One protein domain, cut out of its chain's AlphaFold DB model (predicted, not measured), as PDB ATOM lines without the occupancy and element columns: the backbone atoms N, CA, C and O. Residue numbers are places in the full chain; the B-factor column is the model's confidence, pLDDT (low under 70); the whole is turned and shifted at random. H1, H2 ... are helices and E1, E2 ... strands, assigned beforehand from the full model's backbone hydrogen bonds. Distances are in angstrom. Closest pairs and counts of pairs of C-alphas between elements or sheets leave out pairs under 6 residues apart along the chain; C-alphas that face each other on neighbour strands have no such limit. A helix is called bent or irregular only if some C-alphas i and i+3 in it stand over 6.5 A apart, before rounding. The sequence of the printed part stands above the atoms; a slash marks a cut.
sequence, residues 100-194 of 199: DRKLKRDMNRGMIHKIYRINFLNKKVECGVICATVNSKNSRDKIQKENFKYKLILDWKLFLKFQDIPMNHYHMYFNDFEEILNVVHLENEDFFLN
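Overview. This is residues 100 to 194 of the 199 residues of an uncharacterized protein of Arcobacter aquimarinus (UniProt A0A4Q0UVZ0). A six-stranded sheet, strongly twisted and curled like part of a barrel, makes the body; the short helix H3 lies on its hollow face, between the edge strands E4 and E5 along the chain, and H1 stands up from the opposite face. H2 only grazes the sheet, and a long loop, residues 155 to 170, joins E3 to E4. The printed part has 95 residues, with three named helices and six named strands in the order H1 E1 E2 H2 E3 E4 H3 E5 E6. The sheet runs E4 E3 E2 E1 E6 E5, mixed, and the class is mixed, helices and strands. The whole is compact, with a radius of gyration of the C-alphas of 13.6 A and spans of 40 by 33 by 30 A.

Along the chain. H1 is residues 100 to 108, 12.0 A long, beginning at C-alpha 100 (28.133, 62.994, 107.264). E1 is residues 111 to 118, 20.9 A, and E2 is residues 124 to 132, 23.7 A, which bends by 54 degrees at Cys 127. H2 is residues 139 to 144; it is neither bent nor irregular, but only just: C-alphas 140 and 143 are 6.2 A apart. E3 is residues 150 to 154, 13.3 A, beginning at C-alpha 150 (38.761, 50.722, 124.141). E4 is residues 171 to 174, H3 residues 178 to 181, E5 residues 184 to 187, and E6 residues 190 to 193, ending at C-alpha 193 (23.896, 44.154, 121.726).

Arrangement. E1 and E2 form an antiparallel hairpin at 154 degrees, with N 115 and O 128 2.8 A apart. E3 is antiparallel to E2, with N 131 and O 151 at 2.8 A. E3 and E4 form a hairpin, with N 152 and O 172 at 2.8 A. E6 is parallel to E1 at 60 degrees, with N 116 and O 191 at 2.8 A. E5 and E6 form a hairpin, with N 185 and O 192 at 2.8 A. H1 stands up from the sheet, over E1 and only just over E2, with 3 C-alphas on E2, at a height over the sheet of 11.2 A. H3 is on the opposite face, only just over E3, with 3 C-alphas on it; the closest C-alphas of the two, Leu 152 and Ile 180, are 7.3 A apart. In H1 every O i to N i+4 pair is within hydrogen-bond range; H2 has 0 of 2, but 2 of 3 O i to N i+3 pairs, and H3 is too short for an i+4 pair.

Size, cuts and confidence. The two C-alphas farthest apart, those of Leu 121 and Glu 146, are 41.3 A apart. The printed part has no cut, and the link E3 to E4 is long. The mean pLDDT of the printed part is 80.8; residues 156 to 169 are under 70.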
ATOM      1  N   ASP A 100      26.721  62.585 107.293       84.44
ATOM      2  CA  ASP A 100      28.133  62.994 107.264       84.44
ATOM      3  C   ASP A 100      28.590  63.560 108.609       84.44
ATOM      4  O   ASP A 100      29.706  63.311 109.070       84.44
ATOM      5  N   ARG A 101      27.722  64.325 109.290       84.44
ATOM      6  CA  ARG A 101      27.996  64.802 110.656       84.44
ATOM      7  C   ARG A 101      28.115  63.656 111.644       84.44
ATOM      8  O   ARG A 101      28.839  63.787 112.629       84.44
ATOM      9  N   LYS A 102      27.355  62.578 111.457       85.62
ATOM     10  CA  LYS A 102      27.459  61.376 112.282       85.62
ATOM     11  C   LYS A 102      28.778  60.669 111.990       85.62
ATOM     12  O   LYS A 102      29.574  60.543 112.910       85.62
ATOM     13  N   LEU A 103      29.076  60.398 110.722       85.94
ATOM     14  CA  LEU A 103      30.323  59.766 110.302       85.94
ATOM     15  C   LEU A 103      31.557  60.533 110.805       85.94
ATOM     16  O   LEU A 103      32.434  59.948 111.430       85.94
ATOM     17  N   LYS A 104      31.600  61.864 110.641       86.12
ATOM     18  CA  LYS A 104      32.691  62.702 111.180       86.12
ATOM     19  C   LYS A 104      32.805  62.621 112.699       86.12
ATOM     20  O   LYS A 104      33.915  62.630 113.223       86.12
ATOM     21  N   ARG A 105      31.681  62.569 113.423       84.94
ATOM     22  CA  ARG A 105      31.696  62.396 114.884       84.94
ATOM     23  C   ARG A 105      32.227  61.027 115.276       84.94
ATOM     24  O   ARG A 105      33.023  60.967 116.205       84.94
ATOM     25  N   ASP A 106      31.824  59.977 114.579       87.06
ATOM     26  CA  ASP A 106      32.237  58.610 114.882       87.06
ATOM     27  C   ASP A 106      33.724  58.405 114.565       87.06
ATOM     28  O   ASP A 106      34.468  57.920 115.415       87.06
ATOM     29  N   MET A 107      34.209  58.936 113.437       86.25
ATOM     30  CA  MET A 107      35.644  59.004 113.136       86.25
ATOM     31  C   MET A 107      36.414  59.788 114.207       86.25
ATOM     32  O   MET A 107      37.433  59.325 114.709       86.25
ATOM     33  N   ASN A 108      35.911  60.955 114.628       86.69
ATOM     34  CA  ASN A 108      36.548  61.742 115.693       86.69
ATOM     35  C   ASN A 108      36.516  61.051 117.062       86.69
ATOM     36  O   ASN A 108      37.328  61.387 117.920       86.69
ATOM     37  N   ARG A 109      35.588  60.121 117.290       87.00
ATOM     38  CA  ARG A 109      35.543  59.277 118.490       87.00
ATOM     39  C   ARG A 109      36.486  58.076 118.398       87.00
ATOM     40  O   ARG A 109      36.631  57.386 119.397       87.00
ATOM     41  N   GLY A 110      37.120  57.841 117.247       89.44
ATOM     42  CA  GLY A 110      37.944  56.659 117.007       89.44
ATOM     43  C   GLY A 110      37.112  55.390 116.830       89.44
ATOM     44  O   GLY A 110      37.545  54.331 117.274       89.44
ATOM     45  N   MET A 111      35.903  55.491 116.261       92.12
ATOM     46  CA  MET A 111      35.046  54.330 115.990       92.12
ATOM     47  C   MET A 111      35.795  53.281 115.164       92.12
ATOM     48  O   MET A 111      36.367  53.605 114.125       92.12
ATOM     49  N   ILE A 112      35.719  52.035 115.626       93.25
ATOM     50  CA  ILE A 112      36.195  50.844 114.919       93.25
ATOM     51  C   ILE A 112      35.023  49.973 114.459       93.25
ATOM     52  O   ILE A 112      35.019  49.522 113.321       93.25
ATOM     53  N   HIS A 113      33.974  49.841 115.280       93.56
ATOM     54  CA  HIS A 113      32.785  49.058 114.940       93.56
ATOM     55  C   HIS A 113      31.494  49.769 115.338       93.56
ATOM     56  O   HIS A 113      31.449  50.529 116.310       93.56
ATOM     57  N   LYS A 114      30.428  49.488 114.587       93.31
ATOM     58  CA  LYS A 114      29.052  49.820 114.964       93.31
ATOM     59  C   LYS A 114      28.437  48.649 115.709       93.31
ATOM     60  O   LYS A 114      28.783  47.504 115.446       93.31
ATOM     61  N   ILE A 115      27.504  48.963 116.597       91.69
ATOM     62  CA  ILE A 115      26.714  47.976 117.321       91.69
ATOM     63  C   ILE A 115      25.262  48.149 116.927       91.69
ATOM     64  O   ILE A 115      24.758  49.273 116.815       91.69
ATOM     65  N   TYR A 116      24.594  47.025 116.739       90.69
ATOM     66  CA  TYR A 116      23.211  46.944 116.329       90.69
ATOM     67  C   TYR A 116      22.365  46.212 117.360       90.69
ATOM     68  O   TYR A 116      22.849  45.536 118.257       90.69
ATOM     69  N   ARG A 117      21.055  46.348 117.230       86.88
ATOM     70  CA  ARG A 117      20.096  45.436 117.845       86.88
ATOM     71  C   ARG A 117      18.948  45.191 116.884       86.88
ATOM     72  O   ARG A 117      18.701  46.007 115.991       86.88
ATOM     73  N   ILE A 118      18.195  44.130 117.124       84.88
ATOM     74  CA  ILE A 118      16.887  43.945 116.506       84.88
ATOM     75  C   ILE A 118      15.848  44.673 117.363       84.88
ATOM     76  O   ILE A 118      15.812  44.536 118.585       84.88
ATOM     77  N   ASN A 119      15.052  45.549 116.752       78.44
ATOM     78  CA  ASN A 119      13.965  46.228 117.456       78.44
ATOM     79  C   ASN A 119      12.679  45.379 117.465       78.44
ATOM     80  O   ASN A 119      12.601  44.337 116.829       78.44
ATOM     81  N   PHE A 120      11.631  45.872 118.132       75.94
ATOM     82  CA  PHE A 120      10.332  45.187 118.239       75.94
ATOM     83  C   PHE A 120       9.589  44.983 116.901       75.94
ATOM     84  O   PHE A 120       8.566  44.312 116.873       75.94
ATOM     85  N   LEU A 121      10.069  45.587 115.810       80.31
ATOM     86  CA  LEU A 121       9.554  45.407 114.449       80.31
ATOM     87  C   LEU A 121      10.441  44.454 113.629       80.31
ATOM     88  O   LEU A 121      10.387  44.490 112.401       80.31
ATOM     89  N   ASN A 122      11.316  43.683 114.280       79.50
ATOM     90  CA  ASN A 122      12.338  42.845 113.654       79.50
ATOM     91  C   ASN A 122      13.264  43.597 112.684       79.50
ATOM     92  O   ASN A 122      13.784  43.030 111.726       79.50
ATOM     93  N   LYS A 123      13.503  44.892 112.925       83.62
ATOM     94  CA  LYS A 123      14.436  45.692 112.122       83.62
ATOM     95  C   LYS A 123      15.763  45.853 112.844       83.62
ATOM     96  O   LYS A 123      15.792  46.243 114.014       83.62
ATOM     97  N   LYS A 124      16.851  45.642 112.106       87.44
ATOM     98  CA  LYS A 124      18.209  45.975 112.537       87.44
ATOM     99  C   LYS A 124      18.349  47.487 112.679       87.44
ATOM    100  O   LYS A 124      18.110  48.237 111.733       87.44
ATOM    101  N   VAL A 125      18.726  47.937 113.869       86.56
ATOM    102  CA  VAL A 125      18.923  49.354 114.183       86.56
ATOM    103  C   VAL A 125      20.260  49.557 114.879       86.56
ATOM    104  O   VAL A 125      20.604  48.806 115.786       86.56
ATOM    105  N   GLU A 126      21.013  50.571 114.456       89.25
ATOM    106  CA  GLU A 126      22.263  50.950 115.122       89.25
ATOM    107  C   GLU A 126      21.952  51.498 116.518       89.25
ATOM    108  O   GLU A 126      21.077  52.355 116.677       89.25
ATOM    109  N   CYS A 127      22.664  51.003 117.521       86.00
ATOM    110  CA  CYS A 127      22.441  51.330 118.922       86.00
ATOM    111  C   CYS A 127      23.704  51.715 119.688       86.00
ATOM    112  O   CYS A 127      23.610  52.133 120.839       86.00
ATOM    113  N   GLY A 128      24.876  51.611 119.081       89.88
ATOM    114  CA  GLY A 128      26.113  51.962 119.748       89.88
ATOM    115  C   GLY A 128      27.300  51.890 118.816       89.88
ATOM    116  O   GLY A 128      27.172  51.573 117.634       89.88
ATOM    117  N   VAL A 129      28.463  52.200 119.369       92.62
ATOM    118  CA  VAL A 129      29.746  52.105 118.679       92.62
ATOM    119  C   VAL A 129      30.824  51.619 119.639       92.62
ATOM    120  O   VAL A 129      30.837  51.999 120.813       92.62
ATOM    121  N   ILE A 130      31.750  50.824 119.116       92.75
ATOM    122  CA  ILE A 130      33.017  50.503 119.766       92.75
ATOM    123  C   ILE A 130      34.068  51.455 119.208       92.75
ATOM    124  O   ILE A 130      34.174  51.649 117.993       92.75
ATOM    125  N   CYS A 131      34.847  52.062 120.093       92.75
ATOM    126  CA  CYS A 131      35.888  53.017 119.755       92.75
ATOM    127  C   CYS A 131      37.239  52.584 120.322       92.75
ATOM    128  O   CYS A 131      37.321  52.140 121.466       92.75
ATOM    129  N   ALA A 132      38.307  52.815 119.563       91.12
ATOM    130  CA  ALA A 132      39.671  52.792 120.073       91.12
ATOM    131  C   ALA A 132      39.997  54.165 120.683       91.12
ATOM    132  O   ALA A 132      39.959  55.192 119.995       91.12
ATOM    133  N   THR A 133      40.324  54.205 121.977       87.62
ATOM    134  CA  THR A 133      40.605  55.463 122.694       87.62
ATOM    135  C   THR A 133      41.814  56.174 122.089       87.62
ATOM    136  O   THR A 133      41.787  57.395 121.913       87.62
ATOM    137  N   VAL A 134      42.838  55.417 121.680       85.12
ATOM    138  CA  VAL A 134      44.054  55.923 121.025       85.12
ATOM    139  C   VAL A 134      43.726  56.774 119.795       85.12
ATOM    140  O   VAL A 134      44.235  57.890 119.676       85.12
ATOM    141  N   ASN A 135      42.749  56.350 118.989       84.94
ATOM    142  CA  ASN A 135      42.323  57.034 117.763       84.94
ATOM    143  C   ASN A 135      41.356  58.202 118.017       84.94
ATOM    144  O   ASN A 135      41.095  59.009 117.122       84.94
ATOM    145  N   SER A 136      40.813  58.322 119.230       84.81
ATOM    146  CA  SER A 136      39.856  59.373 119.563       84.81
ATOM    147  C   SER A 136      40.511  60.753 119.608       84.81
ATOM    148  O   SER A 136      41.532  60.975 120.255       84.81
ATOM    149  N   LYS A 137      39.877  61.739 118.979       84.25
ATOM    150  CA  LYS A 137      40.250  63.159 119.068       84.25
ATOM    151  C   LYS A 137      39.500  63.884 120.191       84.25
ATOM    152  O   LYS A 137      39.671  65.090 120.365       84.25
ATOM    153  N   ASN A 138      38.654  63.180 120.944       80.62
ATOM    154  CA  ASN A 138      37.870  63.763 122.027       80.62
ATOM    155  C   ASN A 138      38.758  64.089 123.238       80.62
ATOM    156  O   ASN A 138      39.527  63.248 123.700       80.62
ATOM    157  N   SER A 139      38.626  65.301 123.784       74.31
ATOM    158  CA  SER A 139      39.404  65.757 124.940       74.31
ATOM    159  C   SER A 139      39.170  64.913 126.192       74.31
ATOM    160  O   SER A 139      40.124  64.666 126.920       74.31
ATOM    161  N   ARG A 140      37.946  64.419 126.423       74.00
ATOM    162  CA  ARG A 140      37.651  63.541 127.574       74.00
ATOM    163  C   ARG A 140      38.368  62.199 127.482       74.00
ATOM    164  O   ARG A 140      38.772  61.656 128.501       74.00
ATOM    165  N   ASP A 141      38.557  61.702 126.264       75.06
ATOM    166  CA  ASP A 141      39.255  60.441 126.051       75.06
ATOM    167  C   ASP A 141      40.768  60.624 126.221       75.06
ATOM    168  O   ASP A 141      41.435  59.660 126.555       75.06
ATOM    169  N   LYS A 142      41.325  61.840 126.065       73.69
ATOM    170  CA  LYS A 142      42.771  62.083 126.242       73.69
ATOM    171  C   LYS A 142      43.300  61.612 127.597       73.69
ATOM    172  O   LYS A 142      44.373  61.037 127.625       73.69
ATOM    173  N   ILE A 143      42.529  61.819 128.664       76.69
ATOM    174  CA  ILE A 143      42.882  61.390 130.026       76.69
ATOM    175  C   ILE A 143      42.701  59.871 130.180       76.69
ATOM    176  O   ILE A 143      43.482  59.204 130.839       76.69
ATOM    177  N   GLN A 144      41.669  59.308 129.551       76.06
ATOM    178  CA  GLN A 144      41.311  57.895 129.706       76.06
ATOM    179  C   GLN A 144      42.210  56.948 128.896       76.06
ATOM    180  O   GLN A 144      42.343  55.784 129.257       76.06
ATOM    181  N   LYS A 145      42.843  57.434 127.819       72.75
ATOM    182  CA  LYS A 145      43.752  56.655 126.955       72.75
ATOM    183  C   LYS A 145      44.926  56.018 127.693       72.75
ATOM    184  O   LYS A 145      45.433  55.010 127.221       72.75
ATOM    185  N   GLU A 146      45.375  56.619 128.793       77.06
ATOM    186  CA  GLU A 146      46.488  56.087 129.589       77.06
ATOM    187  C   GLU A 146      46.102  54.779 130.294       77.06
ATOM    188  O   GLU A 146      46.953  53.920 130.496       77.06
ATOM    189  N   ASN A 147      44.811  54.606 130.597       83.06
ATOM    190  CA  ASN A 147      44.302  53.506 131.416       83.06
ATOM    191  C   ASN A 147      43.385  52.537 130.668       83.06
ATOM    192  O   ASN A 147      43.047  51.504 131.235       83.06
ATOM    193  N   PHE A 148      42.936  52.887 129.457       86.56
ATOM    194  CA  PHE A 148      41.960  52.117 128.686       86.56
ATOM    195  C   PHE A 148      42.239  52.203 127.190       86.56
ATOM    196  O   PHE A 148      42.370  53.300 126.636       86.56
ATOM    197  N   LYS A 149      42.249  51.053 126.508       89.94
ATOM    198  CA  LYS A 149      42.462  50.948 125.051       89.94
ATOM    199  C   LYS A 149      41.177  51.132 124.249       89.94
ATOM    200  O   LYS A 149      41.204  51.666 123.135       89.94
ATOM    201  N   TYR A 150      40.045  50.734 124.823       91.44
ATOM    202  CA  TYR A 150      38.761  50.722 124.141       91.44
ATOM    203  C   TYR A 150      37.680  51.437 124.938       91.44
ATOM    204  O   TYR A 150      37.755  51.606 126.156       91.44
ATOM    205  N   LYS A 151      36.654  51.877 124.215       91.38
ATOM    206  CA  LYS A 151      35.460  52.475 124.789       91.38
ATOM    207  C   LYS A 151      34.225  52.046 124.017       91.38
ATOM    208  O   LYS A 151      34.141  52.257 122.809       91.38
ATOM    209  N   LEU A 152      33.243  51.533 124.738       89.75
ATOM    210  CA  LEU A 152      31.907  51.243 124.249       89.75
ATOM    211  C   LEU A 152      30.996  52.443 124.519       89.75
ATOM    212  O   LEU A 152      30.886  52.901 125.659       89.75
ATOM    213  N   ILE A 153      30.338  52.952 123.479       89.12
ATOM    214  CA  ILE A 153      29.310  53.989 123.600       89.12
ATOM    215  C   ILE A 153      27.966  53.401 123.184       89.12
ATOM    216  O   ILE A 153      27.790  53.049 122.021       89.12
ATOM    217  N   LEU A 154      27.002  53.373 124.103       86.38
ATOM    218  CA  LEU A 154      25.622  52.964 123.816       86.38
ATOM    219  C   LEU A 154      24.689  54.185 123.719       86.38
ATOM    220  O   LEU A 154      24.848  55.168 124.449       86.38
ATOM    221  N   ASP A 155      23.714  54.137 122.807       79.62
ATOM    222  CA  ASP A 155      22.699  55.184 122.646       79.62
ATOM    223  C   ASP A 155      21.764  55.194 123.863       79.62
ATOM    224  O   ASP A 155      21.120  54.198 124.186       79.62
ATOM    225  N   TRP A 156      21.645  56.350 124.516       69.00
ATOM    226  CA  TRP A 156      20.739  56.570 125.647       69.00
ATOM    227  C   TRP A 156      19.283  56.195 125.324       69.00
ATOM    228  O   TRP A 156      18.541  55.751 126.196       69.00
ATOM    229  N   LYS A 157      18.869  56.307 124.052       66.69
ATOM    230  CA  LYS A 157      17.517  55.940 123.606       66.69
ATOM    231  C   LYS A 157      17.214  54.454 123.725       66.69
ATOM    232  O   LYS A 157      16.043  54.081 123.697       66.69
ATOM    233  N   LEU A 158      18.233  53.607 123.865       65.31
ATOM    234  CA  LEU A 158      18.036  52.200 124.196       65.31
ATOM    235  C   LEU A 158      17.294  52.019 125.511       65.31
ATOM    236  O   LEU A 158      16.549  51.048 125.639       65.31
ATOM    237  N   PHE A 159      17.448  52.978 126.422       58.88
ATOM    238  CA  PHE A 159      16.953  52.882 127.782       58.88
ATOM    239  C   PHE A 159      15.646  53.645 128.021       58.88
ATOM    240  O   PHE A 159      15.026  53.464 129.057       58.88
ATOM    241  N   LEU A 160      15.163  54.421 127.043       51.47
ATOM    242  CA  LEU A 160      13.911  55.187 127.140       51.47
ATOM    243  C   LEU A 160      12.646  54.331 127.350       51.47
ATOM    244  O   LEU A 160      11.619  54.867 127.750       51.47
ATOM    245  N   LYS A 161      12.690  53.022 127.058       49.38
ATOM    246  CA  LYS A 161      11.598  52.089 127.395       49.38
ATOM    247  C   LYS A 161      11.614  51.649 128.869       49.38
ATOM    248  O   LYS A 161      10.654  51.019 129.298       49.38
ATOM    249  N   PHE A 162      12.666  51.957 129.628       51.50
ATOM    250  CA  PHE A 162      12.758  51.678 131.059       51.50
ATOM    251  C   PHE A 162      12.423  52.968 131.805       51.50
ATOM    252  O   PHE A 162      13.160  53.947 131.732       51.50
ATOM    253  N   GLN A 163      11.261  52.978 132.453       41.91
ATOM    254  CA  GLN A 163      10.575  54.196 132.886       41.91
ATOM    255  C   GLN A 163      11.337  55.009 133.955       41.91
ATOM    256  O   GLN A 163      11.062  56.194 134.094       41.91
ATOM    257  N   ASP A 164      12.358  54.435 134.605       45.06
ATOM    258  CA  ASP A 164      13.000  55.020 135.795       45.06
ATOM    259  C   ASP A 164      14.539  55.040 135.761       45.06
ATOM    260  O   ASP A 164      15.190  55.079 136.804       45.06
ATOM    261  N   ILE A 165      15.163  55.025 134.577       44.56
ATOM    262  CA  ILE A 165      16.629  55.136 134.466       44.56
ATOM    263  C   ILE A 165      17.001  56.460 133.774       44.56
ATOM    264  O   ILE A 165      17.129  56.506 132.546       44.56
ATOM    265  N   PRO A 166      17.191  57.565 134.525       40.84
ATOM    266  CA  PRO A 166      17.671  58.822 133.965       40.84
ATOM    267  C   PRO A 166      19.170  58.699 133.672       40.84
ATOM    268  O   PRO A 166      20.003  59.081 134.489       40.84
ATOM    269  N   MET A 167      19.550  58.135 132.521       51.81
ATOM    270  CA  MET A 167      20.970  57.959 132.194       51.81
ATOM    271  C   MET A 167      21.348  58.520 130.825       51.81
ATOM    272  O   MET A 167      20.886  58.093 129.768       51.81
ATOM    273  N   ASN A 168      22.250  59.504 130.866       51.84
ATOM    274  CA  ASN A 168      22.986  59.993 129.707       51.84
ATOM    275  C   ASN A 168      23.946  58.896 129.215       51.84
ATOM    276  O   ASN A 168      24.522  58.203 130.042       51.84
ATOM    277  N   HIS A 169      24.106  58.766 127.889       59.50
ATOM    278  CA  HIS A 169      25.016  57.852 127.165       59.50
ATOM    279  C   HIS A 169      26.035  57.098 128.044       59.50
ATOM    280  O   HIS A 169      26.956  57.714 128.584       59.50
ATOM    281  N   TYR A 170      25.940  55.767 128.102       70.56
ATOM    282  CA  TYR A 170      26.972  54.952 128.739       70.56
ATOM    283  C   TYR A 170      28.249  54.998 127.907       70.56
ATOM    284  O   TYR A 170      28.264  54.581 126.750       70.56
ATOM    285  N   HIS A 171      29.310  55.525 128.509       82.25
ATOM    286  CA  HIS A 171      30.678  55.363 128.044       82.25
ATOM    287  C   HIS A 171      31.334  54.350 128.977       82.25
ATOM    288  O   HIS A 171      31.681  54.698 130.103       82.25
ATOM    289  N   MET A 172      31.465  53.108 128.528       86.25
ATOM    290  CA  MET A 172      32.190  52.073 129.264       86.25
ATOM    291  C   MET A 172      33.586  51.957 128.669       86.25
ATOM    292  O   MET A 172      33.725  51.962 127.447       86.25
ATOM    293  N   TYR A 173      34.605  51.906 129.515       87.00
ATOM    294  CA  TYR A 173      35.998  51.832 129.093       87.00
ATOM    295  C   TYR A 173      36.562  50.460 129.431       87.00
ATOM    296  O   TYR A 173      36.244  49.914 130.482       87.00
ATOM    297  N   PHE A 174      37.386  49.937 128.531       88.38
ATOM    298  CA  PHE A 174      37.918  48.583 128.607       88.38
ATOM    299  C   PHE A 174      39.396  48.577 128.238       88.38
ATOM    300  O   PHE A 174      39.853  49.373 127.405       88.38
ATOM    301  N   ASN A 175      40.141  47.675 128.864       88.31
ATOM    302  CA  ASN A 175      41.540  47.442 128.519       88.31
ATOM    303  C   ASN A 175      41.692  46.347 127.477       88.31
ATOM    304  O   ASN A 175      42.556  46.458 126.602       88.31
ATOM    305  N   ASP A 176      40.824  45.347 127.544       87.38
ATOM    306  CA  ASP A 176      40.759  44.256 126.589       87.38
ATOM    307  C   ASP A 176      39.514  44.397 125.705       87.38
ATOM    308  O   ASP A 176      38.461  44.862 126.143       87.38
ATOM    309  N   PHE A 177      39.640  44.024 124.436       87.19
ATOM    310  CA  PHE A 177      38.499  43.978 123.531       87.19
ATOM    311  C   PHE A 177      37.546  42.841 123.915       87.19
ATOM    312  O   PHE A 177      36.333  43.009 123.812       87.19
ATOM    313  N   GLU A 178      38.074  41.724 124.420       88.00
ATOM    314  CA  GLU A 178      37.277  40.564 124.844       88.00
ATOM    315  C   GLU A 178      36.273  40.921 125.950       88.00
ATOM    316  O   GLU A 178      35.144  40.437 125.961       88.00
ATOM    317  N   GLU A 179      36.616  41.863 126.837       86.12
ATOM    318  CA  GLU A 179      35.698  42.350 127.874       86.12
ATOM    319  C   GLU A 179      34.428  42.982 127.285       86.12
ATOM    320  O   GLU A 179      33.359  42.921 127.900       86.12
ATOM    321  N   ILE A 180      34.528  43.563 126.085       86.62
ATOM    322  CA  ILE A 180      33.402  44.174 125.374       86.62
ATOM    323  C   ILE A 180      32.410  43.097 124.930       86.62
ATOM    324  O   ILE A 180      31.205  43.359 124.930       86.62
ATOM    325  N   LEU A 181      32.880  41.879 124.632       87.00
ATOM    326  CA  LEU A 181      32.031  40.767 124.192       87.00
ATOM    327  C   LEU A 181      31.065  40.272 125.284       87.00
ATOM    328  O   LEU A 181      30.042  39.651 124.998       87.00
ATOM    329  N   ASN A 182      31.309  40.627 126.548       83.25
ATOM    330  CA  ASN A 182      30.332  40.402 127.617       83.25
ATOM    331  C   ASN A 182      29.056  41.248 127.434       83.25
ATOM    332  O   ASN A 182      27.998  40.919 127.970       83.25
ATOM    333  N   VAL A 183      29.140  42.347 126.678       83.44
ATOM    334  CA  VAL A 183      28.033  43.286 126.439       83.44
ATOM    335  C   VAL A 183      27.437  43.129 125.037       83.44
ATOM    336  O   VAL A 183      26.256  43.421 124.830       83.44
ATOM    337  N   VAL A 184      28.235  42.684 124.068       87.00
ATOM    338  CA  VAL A 184      27.834  42.532 122.665       87.00
ATOM    339  C   VAL A 184      28.296  41.188 122.115       87.00
ATOM    340  O   VAL A 184      29.376  40.732 122.460       87.00
ATOM    341  N   HIS A 185      27.550  40.581 121.204       89.38
ATOM    342  CA  HIS A 185      28.004  39.410 120.457       89.38
ATOM    343  C   HIS A 185      28.324  39.776 119.010       89.38
ATOM    344  O   HIS A 185      27.825  40.768 118.480       89.38
ATOM    345  N   LEU A 186      29.176  38.984 118.365       90.44
ATOM    346  CA  LEU A 186      29.476  39.117 116.941       90.44
ATOM    347  C   LEU A 186      28.596  38.144 116.151       90.44
ATOM    348  O   LEU A 186      28.596  36.945 116.420       90.44
ATOM    349  N   GLU A 187      27.871  38.652 115.161       87.81
ATOM    350  CA  GLU A 187      27.015  37.860 114.282       87.81
ATOM    351  C   GLU A 187      27.091  38.425 112.862       87.81
ATOM    352  O   GLU A 187      26.809  39.602 112.641       87.81
ATOM    353  N   ASN A 188      27.464  37.589 111.886       85.62
ATOM    354  CA  ASN A 188      27.584  37.983 110.474       85.62
ATOM    355  C   ASN A 188      28.417  39.268 110.274       85.62
ATOM    356  O   ASN A 188      27.966  40.202 109.618       85.62
ATOM    357  N   GLU A 189      29.611  39.319 110.880       87.31
ATOM    358  CA  GLU A 189      30.549  40.462 110.849       87.31
ATOM    359  C   GLU A 189      30.061  41.748 111.540       87.31
ATOM    360  O   GLU A 189      30.782  42.747 111.590       87.31
ATOM    361  N   ASP A 190      28.872  41.728 112.138       90.38
ATOM    362  CA  ASP A 190      28.307  42.858 112.855       90.38
ATOM    363  C   ASP A 190      28.218  42.580 114.353       90.38
ATOM    364  O   ASP A 190      27.853  41.493 114.795       90.38
ATOM    365  N   PHE A 191      28.514  43.599 115.159       91.69
ATOM    366  CA  PHE A 191      28.311  43.510 116.598       91.69
ATOM    367  C   PHE A 191      26.852  43.791 116.932       91.69
ATOM    368  O   PHE A 191      26.289  44.812 116.525       91.69
ATOM    369  N   PHE A 192      26.249  42.917 117.719       89.50
ATOM    370  CA  PHE A 192      24.902  43.055 118.232       89.50
ATOM    371  C   PHE A 192      24.936  43.203 119.745       89.50
ATOM    372  O   PHE A 192      25.734  42.577 120.428       89.50
ATOM    373  N   LEU A 193      24.083  44.064 120.287       87.88
ATOM    374  CA  LEU A 193      23.896  44.154 121.726       87.88
ATOM    375  C   LEU A 193      23.337  42.819 122.221       87.88
ATOM    376  O   LEU A 193      22.306  42.386 121.699       87.88
ATOM    377  N   ASN A 194      23.975  42.218 123.229       77.19
ATOM    378  CA  ASN A 194      23.437  41.024 123.871       77.19
ATOM    379  C   ASN A 194      22.001  41.323 124.312       77.19
ATOM    380  O   ASN A 194      21.703  42.426 124.798       77.19
TER     381      ASN A 194